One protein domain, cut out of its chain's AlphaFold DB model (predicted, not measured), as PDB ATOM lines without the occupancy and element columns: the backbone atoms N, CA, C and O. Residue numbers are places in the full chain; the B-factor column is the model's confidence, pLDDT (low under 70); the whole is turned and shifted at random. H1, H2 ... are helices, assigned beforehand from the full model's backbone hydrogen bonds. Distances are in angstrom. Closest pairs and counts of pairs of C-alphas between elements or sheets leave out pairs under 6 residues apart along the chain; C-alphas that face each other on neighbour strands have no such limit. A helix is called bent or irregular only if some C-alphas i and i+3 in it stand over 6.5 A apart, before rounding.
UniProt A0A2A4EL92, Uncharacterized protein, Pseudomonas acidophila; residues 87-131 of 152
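Overview. This is residues 87 to 131 of the 152 residues of an uncharacterized protein of Pseudomonas acidophila (UniProt A0A2A4EL92). A helical hairpin with unequal arms: kinked H1 comes first, then the longer H2 folds back beside it with residues 107 to 118, and residues 120 to 131 stick out as a free arm. The printed part has 45 residues, with two named helices, H1 then H2, and no named strand; its class is all helix. It is loose, with a radius of gyration of the C-alphas of 13.4 A, and spans 46 by 15 by 9 A.

Arrangement. H1, residues 87 to 103, and H2, residues 105 to 129, form a helical hairpin over a tight link. H2 touches H1 with residues 107 to 118 alone; the closest C-alphas, of Ala 97 and Phe 107, are 6.0 A apart. They run opposite ways at a shallow tilt of 18 degrees. Every O i to N i+4 pair is within hydrogen-bond range in H2, and 11 of 13 in H1.

Along the chain. H1 begins at C-alpha 87 (-25.807, 2.222, 34.257) and is 23.4 A long. It has a kink of 55 degrees near residue 97 and is irregular: C-alphas 99 and 102 are 9.6 A apart. H2, 36.2 A long, ends at C-alpha 129 (-34.725, -14.201, 31.072).

Size, cuts and confidence. The farthest C-alphas, of Ala 103 and Pro 131, are 46.1 A apart. The printed part has no cut. pLDDT is under 70 at residues 102 to 104 and 129 to 131.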
ATOM      1  N   TYR A  87     -25.040   1.374  33.347       89.56
ATOM      2  CA  TYR A  87     -25.807   2.222  34.257       89.56
ATOM      3  C   TYR A  87     -24.911   3.078  35.170       89.56
ATOM      4  O   TYR A  87     -25.157   4.274  35.321       89.56
ATOM      5  N   ALA A  88     -23.840   2.501  35.724       92.75
ATOM      6  CA  ALA A  88     -22.870   3.239  36.535       92.75
ATOM      7  C   ALA A  88     -22.158   4.336  35.722       92.75
ATOM      8  O   ALA A  88     -22.073   5.476  36.171       92.75
ATOM      9  N   ALA A  89     -21.734   4.028  34.491       92.00
ATOM     10  CA  ALA A  89     -21.123   5.011  33.596       92.00
ATOM     11  C   ALA A  89     -22.074   6.176  33.255       92.00
ATOM     12  O   ALA A  89     -21.645   7.326  33.145       92.00
ATOM     13  N   LEU A  90     -23.371   5.889  33.119       91.94
ATOM     14  CA  LEU A  90     -24.415   6.888  32.883       91.94
ATOM     15  C   LEU A  90     -24.556   7.848  34.077       91.94
ATOM     16  O   LEU A  90     -24.656   9.061  33.886       91.94
ATOM     17  N   LEU A  91     -24.516   7.318  35.303       91.62
ATOM     18  CA  LEU A  91     -24.560   8.117  36.532       91.62
ATOM     19  C   LEU A  91     -23.328   9.016  36.680       91.62
ATOM     20  O   LEU A  91     -23.485  10.201  36.978       91.62
ATOM     21  N   ASP A  92     -22.133   8.495  36.398       90.81
ATOM     22  CA  ASP A  92     -20.893   9.280  36.432       90.81
ATOM     23  C   ASP A  92     -20.951  10.446  35.436       90.81
ATOM     24  O   ASP A  92     -20.656  11.595  35.779       90.81
ATOM     25  N   LEU A  93     -21.404  10.189  34.203       88.31
ATOM     26  CA  LEU A  93     -21.571  11.236  33.194       88.31
ATOM     27  C   LEU A  93     -22.644  12.256  33.568       88.31
ATOM     28  O   LEU A  93     -22.464  13.447  33.311       88.31
ATOM     29  N   ALA A  94     -23.738  11.824  34.192       88.44
ATOM     30  CA  ALA A  94     -24.765  12.730  34.685       88.44
ATOM     31  C   ALA A  94     -24.212  13.642  35.793       88.44
ATOM     32  O   ALA A  94     -24.536  14.833  35.839       88.44
ATOM     33  N   GLU A  95     -23.336  13.123  36.655       90.62
ATOM     34  CA  GLU A  95     -22.669  13.919  37.682       90.62
ATOM     35  C   GLU A  95     -21.676  14.921  37.079       90.62
ATOM     36  O   GLU A  95     -21.693  16.103  37.439       90.62
ATOM     37  N   LEU A  96     -20.868  14.493  36.105       87.81
ATOM     38  CA  LEU A  96     -20.016  15.380  35.310       87.81
ATOM     39  C   LEU A  96     -20.842  16.490  34.644       87.81
ATOM     40  O   LEU A  96     -20.547  17.672  34.825       87.81
ATOM     41  N   ALA A  97     -21.927  16.142  33.952       86.25
ATOM     42  CA  ALA A  97     -22.806  17.106  33.294       86.25
ATOM     43  C   ALA A  97     -23.408  18.116  34.287       86.25
ATOM     44  O   ALA A  97     -23.522  19.304  33.978       86.25
ATOM     45  N   ARG A  98     -23.737  17.681  35.511       85.62
ATOM     46  CA  ARG A  98     -24.194  18.582  36.581       85.62
ATOM     47  C   ARG A  98     -23.098  19.523  37.074       85.62
ATOM     48  O   ARG A  98     -23.389  20.695  37.300       85.62
ATOM     49  N   ARG A  99     -21.862  19.039  37.235       87.38
ATOM     50  CA  ARG A  99     -20.727  19.855  37.705       87.38
ATOM     51  C   ARG A  99     -20.279  20.891  36.671       87.38
ATOM     52  O   ARG A  99     -19.950  22.010  37.050       87.38
ATOM     53  N   TYR A 100     -20.273  20.534  35.387       83.69
ATOM     54  CA  TYR A 100     -19.785  21.399  34.304       83.69
ATOM     55  C   TYR A 100     -20.896  22.206  33.595       83.69
ATOM     56  O   TYR A 100     -20.604  23.180  32.897       83.69
ATOM     57  N   GLY A 101     -22.173  21.872  33.816       72.44
ATOM     58  CA  GLY A 101     -23.336  22.646  33.370       72.44
ATOM     59  C   GLY A 101     -23.534  22.718  31.846       72.44
ATOM     60  O   GLY A 101     -22.954  21.956  31.077       72.44
ATOM     61  N   ARG A 102     -24.356  23.687  31.391       58.50
ATOM     62  CA  ARG A 102     -24.744  23.945  29.975       58.50
ATOM     63  C   ARG A 102     -23.579  24.093  28.978       58.50
ATOM     64  O   ARG A 102     -23.827  24.141  27.779       58.50
ATOM     65  N   ALA A 103     -22.338  24.198  29.447       58.69
ATOM     66  CA  ALA A 103     -21.161  24.470  28.627       58.69
ATOM     67  C   ALA A 103     -20.643  23.256  27.831       58.69
ATOM     68  O   ALA A 103     -19.650  23.379  27.120       58.69
ATOM     69  N   SER A 104     -21.268  22.082  27.943       62.25
ATOM     70  CA  SER A 104     -20.695  20.850  27.394       62.25
ATOM     71  C   SER A 104     -21.762  19.930  26.802       62.25
ATOM     72  O   SER A 104     -22.116  18.891  27.349       62.25
ATOM     73  N   SER A 105     -22.243  20.311  25.612       76.69
ATOM     74  CA  SER A 105     -23.081  19.467  24.742       76.69
ATOM     75  C   SER A 105     -22.459  18.095  24.454       76.69
ATOM     76  O   SER A 105     -23.185  17.142  24.199       76.69
ATOM     77  N   VAL A 106     -21.133  17.981  24.576       80.38
ATOM     78  CA  VAL A 106     -20.372  16.726  24.492       80.38
ATOM     79  C   VAL A 106     -20.865  15.675  25.498       80.38
ATOM     80  O   VAL A 106     -20.881  14.492  25.175       80.38
ATOM     81  N   PHE A 107     -21.312  16.075  26.695       84.56
ATOM     82  CA  PHE A 107     -21.837  15.121  27.677       84.56
ATOM     83  C   PHE A 107     -23.254  14.653  27.348       84.56
ATOM     84  O   PHE A 107     -23.607  13.537  27.701       84.56
ATOM     85  N   LEU A 108     -24.063  15.479  26.675       85.12
ATOM     86  CA  LEU A 108     -25.431  15.103  26.304       85.12
ATOM     87  C   LEU A 108     -25.444  14.028  25.214       85.12
ATOM     88  O   LEU A 108     -26.272  13.126  25.278       85.12
ATOM     89  N   ASP A 109     -24.504  14.104  24.271       88.50
ATOM     90  CA  ASP A 109     -24.323  13.093  23.224       88.50
ATOM     91  C   ASP A 109     -23.896  11.752  23.843       88.50
ATOM     92  O   ASP A 109     -24.564  10.735  23.680       88.50
ATOM     93  N   ALA A 110     -22.872  11.781  24.707       88.19
ATOM     94  CA  ALA A 110     -22.403  10.596  25.426       88.19
ATOM     95  C   ALA A 110     -23.466   9.987  26.362       88.19
ATOM     96  O   ALA A 110     -23.550   8.767  26.496       88.19
ATOM     97  N   LEU A 111     -24.291  10.820  27.007       88.31
ATOM     98  CA  LEU A 111     -25.431  10.361  27.806       88.31
ATOM     99  C   LEU A 111     -26.492   9.676  26.939       88.31
ATOM    100  O   LEU A 111     -27.065   8.678  27.378       88.31
ATOM    101  N   GLY A 112     -26.740  10.184  25.728       89.88
ATOM    102  CA  GLY A 112     -27.619   9.553  24.743       89.88
ATOM    103  C   GLY A 112     -27.108   8.169  24.349       89.88
ATOM    104  O   GLY A 112     -27.802   7.177  24.569       89.88
ATOM    105  N   ASP A 113     -25.854   8.092  23.900       93.38
ATOM    106  CA  ASP A 113     -25.218   6.841  23.468       93.38
ATOM    107  C   ASP A 113     -25.225   5.762  24.565       93.38
ATOM    108  O   ASP A 113     -25.500   4.588  24.301       93.38
ATOM    109  N   LEU A 114     -24.927   6.138  25.814       92.38
ATOM    110  CA  LEU A 114     -24.947   5.209  26.949       92.38
ATOM    111  C   LEU A 114     -26.362   4.793  27.356       92.38
ATOM    112  O   LEU A 114     -26.557   3.650  27.771       92.38
ATOM    113  N   SER A 115     -27.347   5.682  27.215       92.31
ATOM    114  CA  SER A 115     -28.755   5.346  27.451       92.31
ATOM    115  C   SER A 115     -29.256   4.320  26.438       92.31
ATOM    116  O   SER A 115     -29.890   3.337  26.826       92.31
ATOM    117  N   ASP A 116     -28.910   4.488  25.162       94.38
ATOM    118  CA  ASP A 116     -29.265   3.537  24.110       94.38
ATOM    119  C   ASP A 116     -28.573   2.183  24.315       94.38
ATOM    120  O   ASP A 116     -29.202   1.129  24.182       94.38
ATOM    121  N   GLN A 117     -27.298   2.187  24.718       93.75
ATOM    122  CA  GLN A 117     -26.575   0.965  25.085       93.75
ATOM    123  C   GLN A 117     -27.219   0.243  26.272       93.75
ATOM    124  O   GLN A 117     -27.390  -0.977  26.224       93.75
ATOM    125  N   LEU A 118     -27.613   0.977  27.315       93.50
ATOM    126  CA  LEU A 118     -28.295   0.403  28.470       93.50
ATOM    127  C   LEU A 118     -29.640  -0.211  28.065       93.50
ATOM    128  O   LEU A 118     -29.924  -1.350  28.428       93.50
ATOM    129  N   ASN A 119     -30.439   0.499  27.268       91.75
ATOM    130  CA  ASN A 119     -31.725   0.004  26.783       91.75
ATOM    131  C   ASN A 119     -31.565  -1.267  25.931       91.75
ATOM    132  O   ASN A 119     -32.305  -2.234  26.104       91.75
ATOM    133  N   ASN A 120     -30.558  -1.308  25.055       93.00
ATOM    134  CA  ASN A 120     -30.241  -2.503  24.274       93.00
ATOM    135  C   ASN A 120     -29.804  -3.676  25.164       93.00
ATOM    136  O   ASN A 120     -30.242  -4.803  24.936       93.00
ATOM    137  N   CYS A 121     -28.995  -3.419  26.195       92.81
ATOM    138  CA  CYS A 121     -28.585  -4.434  27.165       92.81
ATOM    139  C   CYS A 121     -29.785  -5.009  27.933       92.81
ATOM    140  O   CYS A 121     -29.895  -6.226  28.079       92.81
ATOM    141  N   LEU A 122     -30.709  -4.151  28.379       90.75
ATOM    142  CA  LEU A 122     -31.916  -4.572  29.092       90.75
ATOM    143  C   LEU A 122     -32.814  -5.444  28.210       90.75
ATOM    144  O   LEU A 122     -33.201  -6.527  28.634       90.75
ATOM    145  N   ARG A 123     -33.043  -5.048  26.952       90.25
ATOM    146  CA  ARG A 123     -33.826  -5.854  25.999       90.25
ATOM    147  C   ARG A 123     -33.221  -7.240  25.778       90.25
ATOM    148  O   ARG A 123     -33.937  -8.232  25.825       90.25
ATOM    149  N   GLN A 124     -31.901  -7.317  25.602       89.62
ATOM    150  CA  GLN A 124     -31.203  -8.599  25.468       89.62
ATOM    151  C   GLN A 124     -31.302  -9.444  26.745       89.62
ATOM    152  O   GLN A 124     -31.426 -10.665  26.677       89.62
ATOM    153  N   ALA A 125     -31.247  -8.812  27.916       87.44
ATOM    154  CA  ALA A 125     -31.384  -9.506  29.187       87.44
ATOM    155  C   ALA A 125     -32.802 -10.058  29.407       87.44
ATOM    156  O   ALA A 125     -32.936 -11.164  29.930       87.44
ATOM    157  N   ASP A 126     -33.838  -9.333  28.979       85.12
ATOM    158  CA  ASP A 126     -35.232  -9.785  29.029       85.12
ATOM    159  C   ASP A 126     -35.486 -10.964  28.077       85.12
ATOM    160  O   ASP A 126     -36.140 -11.940  28.459       85.12
ATOM    161  N   ASP A 127     -34.906 -10.934  26.873       82.12
ATOM    162  CA  ASP A 127     -34.983 -12.045  25.914       82.12
ATOM    163  C   ASP A 127     -34.364 -13.331  26.491       82.12
ATOM    164  O   ASP A 127     -34.925 -14.420  26.359       82.12
ATOM    165  N   VAL A 128     -33.235 -13.215  27.200       74.56
ATOM    166  CA  VAL A 128     -32.564 -14.350  27.861       74.56
ATOM    167  C   VAL A 128     -33.312 -14.812  29.117       74.56
ATOM    168  O   VAL A 128     -33.329 -16.008  29.412       74.56
ATOM    169  N   ARG A 129     -33.946 -13.893  29.859       67.94
ATOM    170  CA  ARG A 129     -34.725 -14.201  31.072       67.94
ATOM    171  C   ARG A 129     -36.085 -14.826  30.767       67.94
ATOM    172  O   ARG A 129     -36.693 -15.410  31.665       67.94
ATOM    173  N   THR A 130     -36.520 -14.792  29.509       61.16
ATOM    174  CA  THR A 130     -37.761 -15.422  29.049       61.16
ATOM    175  C   THR A 130     -37.497 -16.667  28.180       61.16
ATOM    176  O   THR A 130     -37.957 -16.724  27.036       61.16
ATOM    177  N   PRO A 131     -36.807 -17.720  28.674       51.41
ATOM    178  CA  PRO A 131     -36.705 -18.975  27.948       51.41
ATOM    179  C   PRO A 131     -38.043 -19.716  28.076       51.41
ATOM    180  O   PRO A 131     -38.226 -20.554  28.953       51.41
TER     181      PRO A 131